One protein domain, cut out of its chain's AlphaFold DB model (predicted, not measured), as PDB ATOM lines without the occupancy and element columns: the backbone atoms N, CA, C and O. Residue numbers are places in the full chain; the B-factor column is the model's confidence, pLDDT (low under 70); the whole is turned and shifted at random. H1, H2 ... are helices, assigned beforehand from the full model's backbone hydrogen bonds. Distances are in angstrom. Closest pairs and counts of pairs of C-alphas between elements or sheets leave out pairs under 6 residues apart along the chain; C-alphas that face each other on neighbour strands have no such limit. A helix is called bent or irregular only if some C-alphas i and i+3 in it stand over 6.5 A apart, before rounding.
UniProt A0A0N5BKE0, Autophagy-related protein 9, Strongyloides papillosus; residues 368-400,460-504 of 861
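Overview. This is residues 368 to 400 and 460 to 504 of the 861 residues of the protein "Autophagy-related protein 9" of Strongyloides papillosus (UniProt A0A0N5BKE0). A long bent helix, H2, runs along most of the longest axis, with H3 side by side with its second arm, H2b, and H5 across from that pair. Short H4 packs on the first part of H3 and comes near H5, while short H1 sits near both H5 and the first arm, H2a; the turn at residues 374 to 378 lies at one end of the length. The printed part has 78 residues, with five named helices in the order H1, H2, H3, H4, H5 and no named strand: the class is all helix. It is compact, with a radius of gyration of the C-alphas of 12.6 A, yet elongated in outline, its C-alphas spanning 40 by 25 by 21 A.

Along the chain. H1, residues 368 to 371, begins at C-alpha 368 (136.987, 144.277, 142.584). H2, residues 379 to 399, was assigned as one helix by its hydrogen bonds but is bent, with C-alphas 388 and 391 6.7 A apart. Its arms are H2a, residues 379 to 388, 14.3 A long, and H2b, residues 391 to 399, 12.8 A long. H3, residues 467 to 478, is 15.7 A long and begins at C-alpha 467 (123.871, 128.536, 141.556). H4 is residues 484 to 487. H5, residues 492 to 501, is 14.2 A long and ends at C-alpha 501 (133.296, 141.834, 145.242).

Arrangement. H1 is close to H2a but not clearly touching; their closest C-alphas, of Lys 369 and Leu 382, are 7.9 A apart. H1 is also close to H5 but not clearly touching, with the closest C-alphas, of Ala 368 and Met 501, 5.2 A apart. H2a and H2b stand at a steep tilt of 44 degrees. H2b and H3 touch, closest at the C-alphas of Tyr 392 and Leu 474, 5.4 A, at a shallow tilt of 27 degrees, opposite ways. H2a and H3 touch only at their ends, H3 with residues 477 to 478 alone; the closest C-alphas, of Arg 385 and Phe 477, are 6.2 A apart. H3 touches H4 with residues 468 to 472 alone, closest at the C-alphas of Ser 468 and Ile 486, 6.0 A. H5 is close to H2b but not clearly touching, with the C-alphas of Leu 397 and Arg 495 closest at 7.4 A, and H3 and H5 are apart. Every O i to N i+4 pair is within hydrogen-bond range in H2a and H5, against 4 of 5 in H2b and 7 of 8 in H3; H1 and H4 are too short for such a pair, and their single O i to N i+3 pair is within range in H1 but not in H4.

Size, cuts and confidence. The two C-alphas farthest apart, of Asn 376 and Glu 461, are 42.4 A apart. Residues 401 to 459 are not printed, and C-alphas 400 and 460 are 11.6 A apart across the cut. Of the links that are printed whole, H3 to H4 and H4 to H5 are tight and H1 to H2 is short. The mean pLDDT of the printed part is 89.5, and no printed residue is under 70.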
ATOM      1  N   ALA A 368     137.478 145.258 143.551       91.06
ATOM      2  CA  ALA A 368     136.987 144.277 142.584       91.06
ATOM      3  C   ALA A 368     137.305 144.691 141.146       91.06
ATOM      4  O   ALA A 368     137.900 143.912 140.410       91.06
ATOM      5  N   LYS A 369     136.996 145.937 140.762       92.44
ATOM      6  CA  LYS A 369     137.280 146.461 139.413       92.44
ATOM      7  C   LYS A 369     138.753 146.320 139.024       92.44
ATOM      8  O   LYS A 369     139.034 145.975 137.886       92.44
ATOM      9  N   LEU A 370     139.685 146.541 139.956       91.38
ATOM     10  CA  LEU A 370     141.124 146.381 139.708       91.38
ATOM     11  C   LEU A 370     141.578 144.915 139.712       91.38
ATOM     12  O   LEU A 370     142.339 144.521 138.831       91.38
ATOM     13  N   LYS A 371     141.103 144.086 140.653       90.00
ATOM     14  CA  LYS A 371     141.431 142.648 140.691       90.00
ATOM     15  C   LYS A 371     140.866 141.887 139.487       90.00
ATOM     16  O   LYS A 371     141.528 140.985 138.984       90.00
ATOM     17  N   LEU A 372     139.703 142.283 138.972       92.75
ATOM     18  CA  LEU A 372     139.092 141.721 137.762       92.75
ATOM     19  C   LEU A 372     139.677 142.281 136.454       92.75
ATOM     20  O   LEU A 372     139.316 141.789 135.386       92.75
ATOM     21  N   ARG A 373     140.561 143.286 136.502       94.69
ATOM     22  CA  ARG A 373     141.147 143.907 135.304       94.69
ATOM     23  C   ARG A 373     142.274 143.058 134.713       94.69
ATOM     24  O   ARG A 373     143.049 142.437 135.449       94.69
ATOM     25  N   HIS A 374     142.371 143.043 133.390       94.62
ATOM     26  CA  HIS A 374     143.511 142.508 132.643       94.62
ATOM     27  C   HIS A 374     144.608 143.573 132.501       94.62
ATOM     28  O   HIS A 374     144.343 144.775 132.592       94.62
ATOM     29  N   PHE A 375     145.838 143.152 132.220       95.75
ATOM     30  CA  PHE A 375     146.855 144.080 131.730       95.75
ATOM     31  C   PHE A 375     146.434 144.611 130.356       95.75
ATOM     32  O   PHE A 375     145.902 143.863 129.539       95.75
ATOM     33  N   ASN A 376     146.641 145.909 130.121       95.88
ATOM     34  CA  ASN A 376     146.213 146.597 128.897       95.88
ATOM     35  C   ASN A 376     144.697 146.505 128.584       95.88
ATOM     36  O   ASN A 376     144.315 146.610 127.428       95.88
ATOM     37  N   GLU A 377     143.820 146.352 129.583       94.75
ATOM     38  CA  GLU A 377     142.365 146.532 129.405       94.75
ATOM     39  C   GLU A 377     141.966 147.976 129.742       94.75
ATOM     40  O   GLU A 377     142.188 148.459 130.861       94.75
ATOM     41  N   LEU A 378     141.378 148.679 128.776       94.62
ATOM     42  CA  LEU A 378     140.934 150.065 128.919       94.62
ATOM     43  C   LEU A 378     139.634 150.165 129.727       94.62
ATOM     44  O   LEU A 378     138.881 149.211 129.894       94.62
ATOM     45  N   GLU A 379     139.364 151.360 130.258       93.00
ATOM     46  CA  GLU A 379     138.262 151.560 131.209       93.00
ATOM     47  C   GLU A 379     136.891 151.222 130.596       93.00
ATOM     48  O   GLU A 379     136.044 150.644 131.270       93.00
ATOM     49  N   HIS A 380     136.670 151.527 129.315       91.50
ATOM     50  CA  HIS A 380     135.407 151.208 128.644       91.50
ATOM     51  C   HIS A 380     135.246 149.702 128.363       91.50
ATOM     52  O   HIS A 380     134.139 149.185 128.490       91.50
ATOM     53  N   GLU A 381     136.336 148.989 128.063       91.50
ATOM     54  CA  GLU A 381     136.355 147.533 127.849       91.50
ATOM     55  C   GLU A 381     135.989 146.796 129.148       91.50
ATOM     56  O   GLU A 381     135.057 145.988 129.173       91.50
ATOM     57  N   LEU A 382     136.645 147.174 130.256       93.25
ATOM     58  CA  LEU A 382     136.347 146.665 131.595       93.25
ATOM     59  C   LEU A 382     134.885 146.918 131.980       93.25
ATOM     60  O   LEU A 382     134.199 146.000 132.425       93.25
ATOM     61  N   ASN A 383     134.387 148.147 131.815       92.44
ATOM     62  CA  ASN A 383     133.011 148.467 132.197       92.44
ATOM     63  C   ASN A 383     131.980 147.777 131.285       92.44
ATOM     64  O   ASN A 383     130.964 147.317 131.795       92.44
ATOM     65  N   LEU A 384     132.239 147.608 129.982       90.25
ATOM     66  CA  LEU A 384     131.386 146.813 129.082       90.25
ATOM     67  C   LEU A 384     131.267 145.363 129.574       90.25
ATOM     68  O   LEU A 384     130.163 144.821 129.668       90.25
ATOM     69  N   ARG A 385     132.396 144.749 129.939       90.38
ATOM     70  CA  ARG A 385     132.463 143.369 130.426       90.38
ATOM     71  C   ARG A 385     131.803 143.195 131.799       90.38
ATOM     72  O   ARG A 385     130.988 142.289 131.983       90.38
ATOM     73  N   LEU A 386     132.062 144.108 132.739       91.75
ATOM     74  CA  LEU A 386     131.395 144.117 134.045       91.75
ATOM     75  C   LEU A 386     129.884 144.375 133.918       91.75
ATOM     76  O   LEU A 386     129.105 143.715 134.607       91.75
ATOM     77  N   ASN A 387     129.441 145.238 133.002       92.12
ATOM     78  CA  ASN A 387     128.016 145.470 132.746       92.12
ATOM     79  C   ASN A 387     127.321 144.224 132.171       92.12
ATOM     80  O   ASN A 387     126.228 143.892 132.627       92.12
ATOM     81  N   LYS A 388     127.961 143.476 131.255       89.38
ATOM     82  CA  LYS A 388     127.456 142.164 130.794       89.38
ATOM     83  C   LYS A 388     127.326 141.169 131.960       89.38
ATOM     84  O   LYS A 388     126.298 140.511 132.097       89.38
ATOM     85  N   SER A 389     128.317 141.122 132.855       92.25
ATOM     86  CA  SER A 389     128.290 140.240 134.035       92.25
ATOM     87  C   SER A 389     127.214 140.600 135.079       92.25
ATOM     88  O   SER A 389     126.766 139.720 135.814       92.25
ATOM     89  N   TYR A 390     126.775 141.867 135.144       92.50
ATOM     90  CA  TYR A 390     125.890 142.391 136.197       92.50
ATOM     91  C   TYR A 390     124.592 141.586 136.346       92.50
ATOM     92  O   TYR A 390     124.177 141.287 137.467       92.50
ATOM     93  N   LYS A 391     123.969 141.204 135.220       90.75
ATOM     94  CA  LYS A 391     122.728 140.414 135.208       90.75
ATOM     95  C   LYS A 391     122.923 139.075 135.924       90.75
ATOM     96  O   LYS A 391     122.197 138.783 136.869       90.75
ATOM     97  N   TYR A 392     123.930 138.307 135.513       91.00
ATOM     98  CA  TYR A 392     124.230 136.981 136.059       91.00
ATOM     99  C   TYR A 392     124.724 137.046 137.511       91.00
ATOM    100  O   TYR A 392     124.403 136.178 138.316       91.00
ATOM    101  N   GLY A 393     125.437 138.114 137.880       92.12
ATOM    102  CA  GLY A 393     125.855 138.377 139.258       92.12
ATOM    103  C   GLY A 393     124.693 138.663 140.212       92.12
ATOM    104  O   GLY A 393     124.707 138.219 141.363       92.12
ATOM    105  N   LEU A 394     123.677 139.390 139.738       91.50
ATOM    106  CA  LEU A 394     122.438 139.642 140.476       91.50
ATOM    107  C   LEU A 394     121.563 138.381 140.544       91.50
ATOM    108  O   LEU A 394     121.065 138.042 141.613       91.50
ATOM    109  N   GLU A 395     121.433 137.658 139.431       90.25
ATOM    110  CA  GLU A 395     120.719 136.378 139.338       90.25
ATOM    111  C   GLU A 395     121.304 135.322 140.289       90.25
ATOM    112  O   GLU A 395     120.551 134.674 141.013       90.25
ATOM    113  N   TYR A 396     122.636 135.191 140.348       92.44
ATOM    114  CA  TYR A 396     123.329 134.314 141.294       92.44
ATOM    115  C   TYR A 396     123.014 134.699 142.747       92.44
ATOM    116  O   TYR A 396     122.576 133.851 143.519       92.44
ATOM    117  N   LEU A 397     123.170 135.971 143.140       90.88
ATOM    118  CA  LEU A 397     122.949 136.373 144.537       90.88
ATOM    119  C   LEU A 397     121.480 136.328 144.978       90.88
ATOM    120  O   LEU A 397     121.222 136.008 146.139       90.88
ATOM    121  N   ASN A 398     120.524 136.595 144.084       88.81
ATOM    122  CA  ASN A 398     119.092 136.573 144.408       88.81
ATOM    123  C   ASN A 398     118.557 135.164 144.727       88.81
ATOM    124  O   ASN A 398     117.511 135.039 145.363       88.81
ATOM    125  N   GLN A 399     119.281 134.107 144.343       89.50
ATOM    126  CA  GLN A 399     118.962 132.728 144.726       89.50
ATOM    127  C   GLN A 399     119.185 132.486 146.232       89.50
ATOM    128  O   GLN A 399     118.424 131.754 146.861       89.50
ATOM    129  N   PHE A 400     120.180 133.138 146.848       87.81
ATOM    130  CA  PHE A 400     120.596 132.899 148.238       87.81
ATOM    131  C   PHE A 400     119.781 133.678 149.275       87.81
ATOM    132  O   PHE A 400     120.330 134.437 150.085       87.81
ATOM    133  N   ASP A 460     111.391 137.928 145.353       81.00
ATOM    134  CA  ASP A 460     110.545 137.280 144.338       81.00
ATOM    135  C   ASP A 460     110.498 135.765 144.577       81.00
ATOM    136  O   ASP A 460     111.531 135.111 144.742       81.00
ATOM    137  N   GLU A 461     109.301 135.191 144.604       79.12
ATOM    138  CA  GLU A 461     109.077 133.774 144.895       79.12
ATOM    139  C   GLU A 461     109.449 132.875 143.699       79.12
ATOM    140  O   GLU A 461     109.832 131.726 143.900       79.12
ATOM    141  N   ASN A 462     109.481 133.422 142.477       83.75
ATOM    142  CA  ASN A 462     109.652 132.689 141.212       83.75
ATOM    143  C   ASN A 462     111.119 132.392 140.818       83.75
ATOM    144  O   ASN A 462     111.394 131.936 139.707       83.75
ATOM    145  N   THR A 463     112.090 132.654 141.697       83.50
ATOM    146  CA  THR A 463     113.523 132.468 141.404       83.50
ATOM    147  C   THR A 463     113.915 130.986 141.319       83.50
ATOM    148  O   THR A 463     113.867 130.275 142.326       83.50
ATOM    149  N   ILE A 464     114.400 130.539 140.161       87.19
ATOM    150  CA  ILE A 464     114.971 129.193 139.982       87.19
ATOM    151  C   ILE A 464     116.316 129.092 140.723       87.19
ATOM    152  O   ILE A 464     117.178 129.953 140.564       87.19
ATOM    153  N   TRP A 465     116.512 128.027 141.505       88.81
ATOM    154  CA  TRP A 465     117.781 127.722 142.173       88.81
ATOM    155  C   TRP A 465     118.678 126.857 141.272       88.81
ATOM    156  O   TRP A 465     118.444 125.658 141.121       88.81
ATOM    157  N   ASN A 466     119.716 127.458 140.685       90.44
ATOM    158  CA  ASN A 466     120.812 126.764 140.003       90.44
ATOM    159  C   ASN A 466     122.128 127.572 140.109       90.44
ATOM    160  O   ASN A 466     122.603 128.144 139.118       90.44
ATOM    161  N   PRO A 467     122.747 127.636 141.305       90.44
ATOM    162  CA  PRO A 467     123.871 128.536 141.556       90.44
ATOM    163  C   PRO A 467     125.105 128.209 140.709       90.44
ATOM    164  O   PRO A 467     125.823 129.126 140.317       90.44
ATOM    165  N   SER A 468     125.347 126.936 140.377       88.19
ATOM    166  CA  SER A 468     126.497 126.522 139.563       88.19
ATOM    167  C   SER A 468     126.380 126.963 138.098       88.19
ATOM    168  O   SER A 468     127.387 127.365 137.514       88.19
ATOM    169  N   GLN A 469     125.179 126.970 137.503       87.88
ATOM    170  CA  GLN A 469     124.993 127.471 136.132       87.88
ATOM    171  C   GLN A 469     125.130 128.999 136.066       87.88
ATOM    172  O   GLN A 469     125.870 129.508 135.215       87.88
ATOM    173  N   SER A 470     124.486 129.733 136.983       89.38
ATOM    174  CA  SER A 470     124.617 131.196 137.047       89.38
ATOM    175  C   SER A 470     126.066 131.608 137.346       89.38
ATOM    176  O   SER A 470     126.580 132.509 136.687       89.38
ATOM    177  N   MET A 471     126.770 130.905 138.248       90.25
ATOM    178  CA  MET A 471     128.195 131.136 138.534       90.25
ATOM    179  C   MET A 471     129.097 130.819 137.333       90.25
ATOM    180  O   MET A 471     129.949 131.631 136.998       90.25
ATOM    181  N   THR A 472     128.901 129.699 136.628       87.81
ATOM    182  CA  THR A 472     129.709 129.369 135.431       87.81
ATOM    183  C   THR A 472     129.547 130.433 134.340       87.81
ATOM    184  O   THR A 472     130.529 130.888 133.752       87.81
ATOM    185  N   THR A 473     128.313 130.895 134.113       87.56
ATOM    186  CA  THR A 473     128.004 131.950 133.133       87.56
ATOM    187  C   THR A 473     128.607 133.298 133.550       87.56
ATOM    188  O   THR A 473     129.185 134.007 132.731       87.56
ATOM    189  N   LEU A 474     128.533 133.628 134.842       91.75
ATOM    190  CA  LEU A 474     129.155 134.804 135.450       91.75
ATOM    191  C   LEU A 474     130.687 134.787 135.310       91.75
ATOM    192  O   LEU A 474     131.252 135.790 134.872       91.75
ATOM    193  N   VAL A 475     131.345 133.661 135.620       88.75
ATOM    194  CA  VAL A 475     132.797 133.447 135.450       88.75
ATOM    195  C   VAL A 475     133.218 133.684 134.003       88.75
ATOM    196  O   VAL A 475     134.218 134.368 133.779       88.75
ATOM    197  N   GLY A 476     132.407 133.235 133.039       87.56
ATOM    198  CA  GLY A 476     132.581 133.542 131.619       87.56
ATOM    199  C   GLY A 476     132.750 135.037 131.322       87.56
ATOM    200  O   GLY A 476     133.553 135.379 130.470       87.56
ATOM    201  N   PHE A 477     132.104 135.943 132.064       90.00
ATOM    202  CA  PHE A 477     132.275 137.390 131.867       90.00
ATOM    203  C   PHE A 477     133.300 138.041 132.814       90.00
ATOM    204  O   PHE A 477     134.006 138.968 132.411       90.00
ATOM    205  N   ILE A 478     133.435 137.601 134.071       90.62
ATOM    206  CA  ILE A 478     134.402 138.220 135.006       90.62
ATOM    207  C   ILE A 478     135.849 137.732 134.809       90.62
ATOM    208  O   ILE A 478     136.775 138.447 135.200       90.62
ATOM    209  N   HIS A 479     136.038 136.585 134.147       90.44
ATOM    210  CA  HIS A 479     137.289 135.879 133.809       90.44
ATOM    211  C   HIS A 479     138.153 135.419 134.999       90.44
ATOM    212  O   HIS A 479     138.736 134.340 134.939       90.44
ATOM    213  N   TYR A 480     138.245 136.203 136.076       87.69
ATOM    214  CA  TYR A 480     139.132 135.944 137.212       87.69
ATOM    215  C   TYR A 480     138.358 135.521 138.464       87.69
ATOM    216  O   TYR A 480     137.686 136.343 139.090       87.69
ATOM    217  N   VAL A 481     138.512 134.257 138.873       83.75
ATOM    218  CA  VAL A 481     138.020 133.728 140.157       83.75
ATOM    219  C   VAL A 481     139.034 132.782 140.830       83.75
ATOM    220  O   VAL A 481     139.990 132.317 140.201       83.75
ATOM    221  N   PRO A 482     138.864 132.498 142.134       83.69
ATOM    222  CA  PRO A 482     139.428 131.318 142.783       83.69
ATOM    223  C   PRO A 482     138.792 130.028 142.248       83.69
ATOM    224  O   PRO A 482     137.597 129.998 141.969       83.69
ATOM    225  N   ASP A 483     139.569 128.950 142.171       78.19
ATOM    226  CA  ASP A 483     139.191 127.732 141.430       78.19
ATOM    227  C   ASP A 483     137.919 127.064 141.970       78.19
ATOM    228  O   ASP A 483     137.026 126.681 141.218       78.19
ATOM    229  N   TYR A 484     137.776 127.052 143.295       83.62
ATOM    230  CA  TYR A 484     136.631 126.478 143.997       83.62
ATOM    231  C   TYR A 484     135.303 127.230 143.789       83.62
ATOM    232  O   TYR A 484     134.280 126.749 144.272       83.62
ATOM    233  N   PHE A 485     135.273 128.391 143.116       85.12
ATOM    234  CA  PHE A 485     134.036 129.167 142.939       85.12
ATOM    235  C   PHE A 485     132.973 128.430 142.120       85.12
ATOM    236  O   PHE A 485     131.792 128.599 142.410       85.12
ATOM    237  N   ILE A 486     133.362 127.623 141.125       83.62
ATOM    238  CA  ILE A 486     132.413 126.899 140.261       83.62
ATOM    239  C   ILE A 486     131.824 125.693 141.010       83.62
ATOM    240  O   ILE A 486     130.604 125.588 141.160       83.62
ATOM    241  N   ASP A 487     132.682 124.825 141.546       84.50
ATOM    242  CA  ASP A 487     132.261 123.581 142.205       84.50
ATOM    243  C   ASP A 487     131.512 123.863 143.518       84.50
ATOM    244  O   ASP A 487     130.447 123.307 143.794       84.50
ATOM    245  N   ASN A 488     132.024 124.809 144.311       87.69
ATOM    246  CA  ASN A 488     131.448 125.207 145.595       87.69
ATOM    247  C   ASN A 488     130.535 126.441 145.471       87.69
ATOM    248  O   ASN A 488     130.301 127.131 146.466       87.69
ATOM    249  N   ALA A 489     129.986 126.717 144.278       89.56
ATOM    250  CA  ALA A 489     129.121 127.873 143.998       89.56
ATOM    251  C   ALA A 489     127.923 128.001 144.953       89.56
ATOM    252  O   ALA A 489     127.459 129.107 145.217       89.56
ATOM    253  N   HIS A 490     127.432 126.877 145.479       89.75
ATOM    254  CA  HIS A 490     126.317 126.787 146.422       89.75
ATOM    255  C   HIS A 490     126.701 127.108 147.885       89.75
ATOM    256  O   HIS A 490     125.822 127.198 148.741       89.75
ATOM    257  N   THR A 491     127.992 127.244 148.204       90.88
ATOM    258  CA  THR A 491     128.471 127.407 149.588       90.88
ATOM    259  C   THR A 491     128.411 128.853 150.068       90.88
ATOM    260  O   THR A 491     128.628 129.806 149.312       90.88
ATOM    261  N   GLU A 492     128.205 129.041 151.375       88.44
ATOM    262  CA  GLU A 492     128.212 130.387 151.948       88.44
ATOM    263  C   GLU A 492     129.582 131.081 151.821       88.44
ATOM    264  O   GLU A 492     129.622 132.302 151.688       88.44
ATOM    265  N   LYS A 493     130.699 130.339 151.796       88.50
ATOM    266  CA  LYS A 493     132.032 130.926 151.591       88.50
ATOM    267  C   LYS A 493     132.106 131.683 150.258       88.50
ATOM    268  O   LYS A 493     132.433 132.869 150.251       88.50
ATOM    269  N   VAL A 494     131.734 131.028 149.152       90.50
ATOM    270  CA  VAL A 494     131.717 131.656 147.819       90.50
ATOM    271  C   VAL A 494     130.720 132.820 147.785       90.50
ATOM    272  O   VAL A 494     131.057 133.892 147.285       90.50
ATOM    273  N   ARG A 495     129.548 132.680 148.428       90.12
ATOM    274  CA  ARG A 495     128.583 133.784 148.594       90.12
ATOM    275  C   ARG A 495     129.183 134.992 149.325       90.12
ATOM    276  O   ARG A 495     129.013 136.115 148.855       90.12
ATOM    277  N   LYS A 496     129.867 134.794 150.460       88.25
ATOM    278  CA  LYS A 496     130.490 135.859 151.273       88.25
ATOM    279  C   LYS A 496     131.600 136.571 150.490       88.25
ATOM    280  O   LYS A 496     131.607 137.800 150.441       88.25
ATOM    281  N   GLU A 497     132.471 135.822 149.813       88.00
ATOM    282  CA  GLU A 497     133.531 136.390 148.969       88.00
ATOM    283  C   GLU A 497     132.967 137.154 147.764       88.00
ATOM    284  O   GLU A 497     133.302 138.327 147.580       88.00
ATOM    285  N   TYR A 498     132.040 136.570 147.000       91.19
ATOM    286  CA  TYR A 498     131.418 137.256 145.864       91.19
ATOM    287  C   TYR A 498     130.614 138.498 146.298       91.19
ATOM    288  O   TYR A 498     130.658 139.528 145.629       91.19
ATOM    289  N   ASN A 499     129.950 138.465 147.458       89.88
ATOM    290  CA  ASN A 499     129.240 139.622 148.017       89.88
ATOM    291  C   ASN A 499     130.181 140.773 148.439       89.88
ATOM    292  O   ASN A 499     129.751 141.923 148.410       89.88
ATOM    293  N   SER A 500     131.452 140.501 148.773       87.56
ATOM    294  CA  SER A 500     132.480 141.543 148.985       87.56
ATOM    295  C   SER A 500     132.974 142.171 147.670       87.56
ATOM    296  O   SER A 500     133.346 143.344 147.609       87.56
ATOM    297  N   MET A 501     132.926 141.395 146.584       89.50
ATOM    298  CA  MET A 501     133.296 141.834 145.242       89.50
ATOM    299  C   MET A 501     132.167 142.652 144.583       89.50
ATOM    300  O   MET A 501     132.427 143.689 143.970       89.50
ATOM    301  N   PHE A 502     130.916 142.210 144.751       93.31
ATOM    302  CA  PHE A 502     129.690 142.763 144.160       93.31
ATOM    303  C   PHE A 502     128.709 143.260 145.242       93.31
ATOM    304  O   PHE A 502     127.574 142.790 145.384       93.31
ATOM    305  N   GLN A 503     129.188 144.203 146.049       91.31
ATOM    306  CA  GLN A 503     128.507 144.753 147.222       91.31
ATOM    307  C   GLN A 503     127.265 145.602 146.898       91.31
ATOM    308  O   GLN A 503     127.033 146.010 145.760       91.31
ATOM    309  N   PHE A 504     126.468 145.926 147.921       89.81
ATOM    310  CA  PHE A 504     125.388 146.909 147.798       89.81
ATOM    311  C   PHE A 504     125.934 148.318 147.539       89.81
ATOM    312  O   PHE A 504     126.931 148.740 148.128       89.81
TER     313      PHE A 504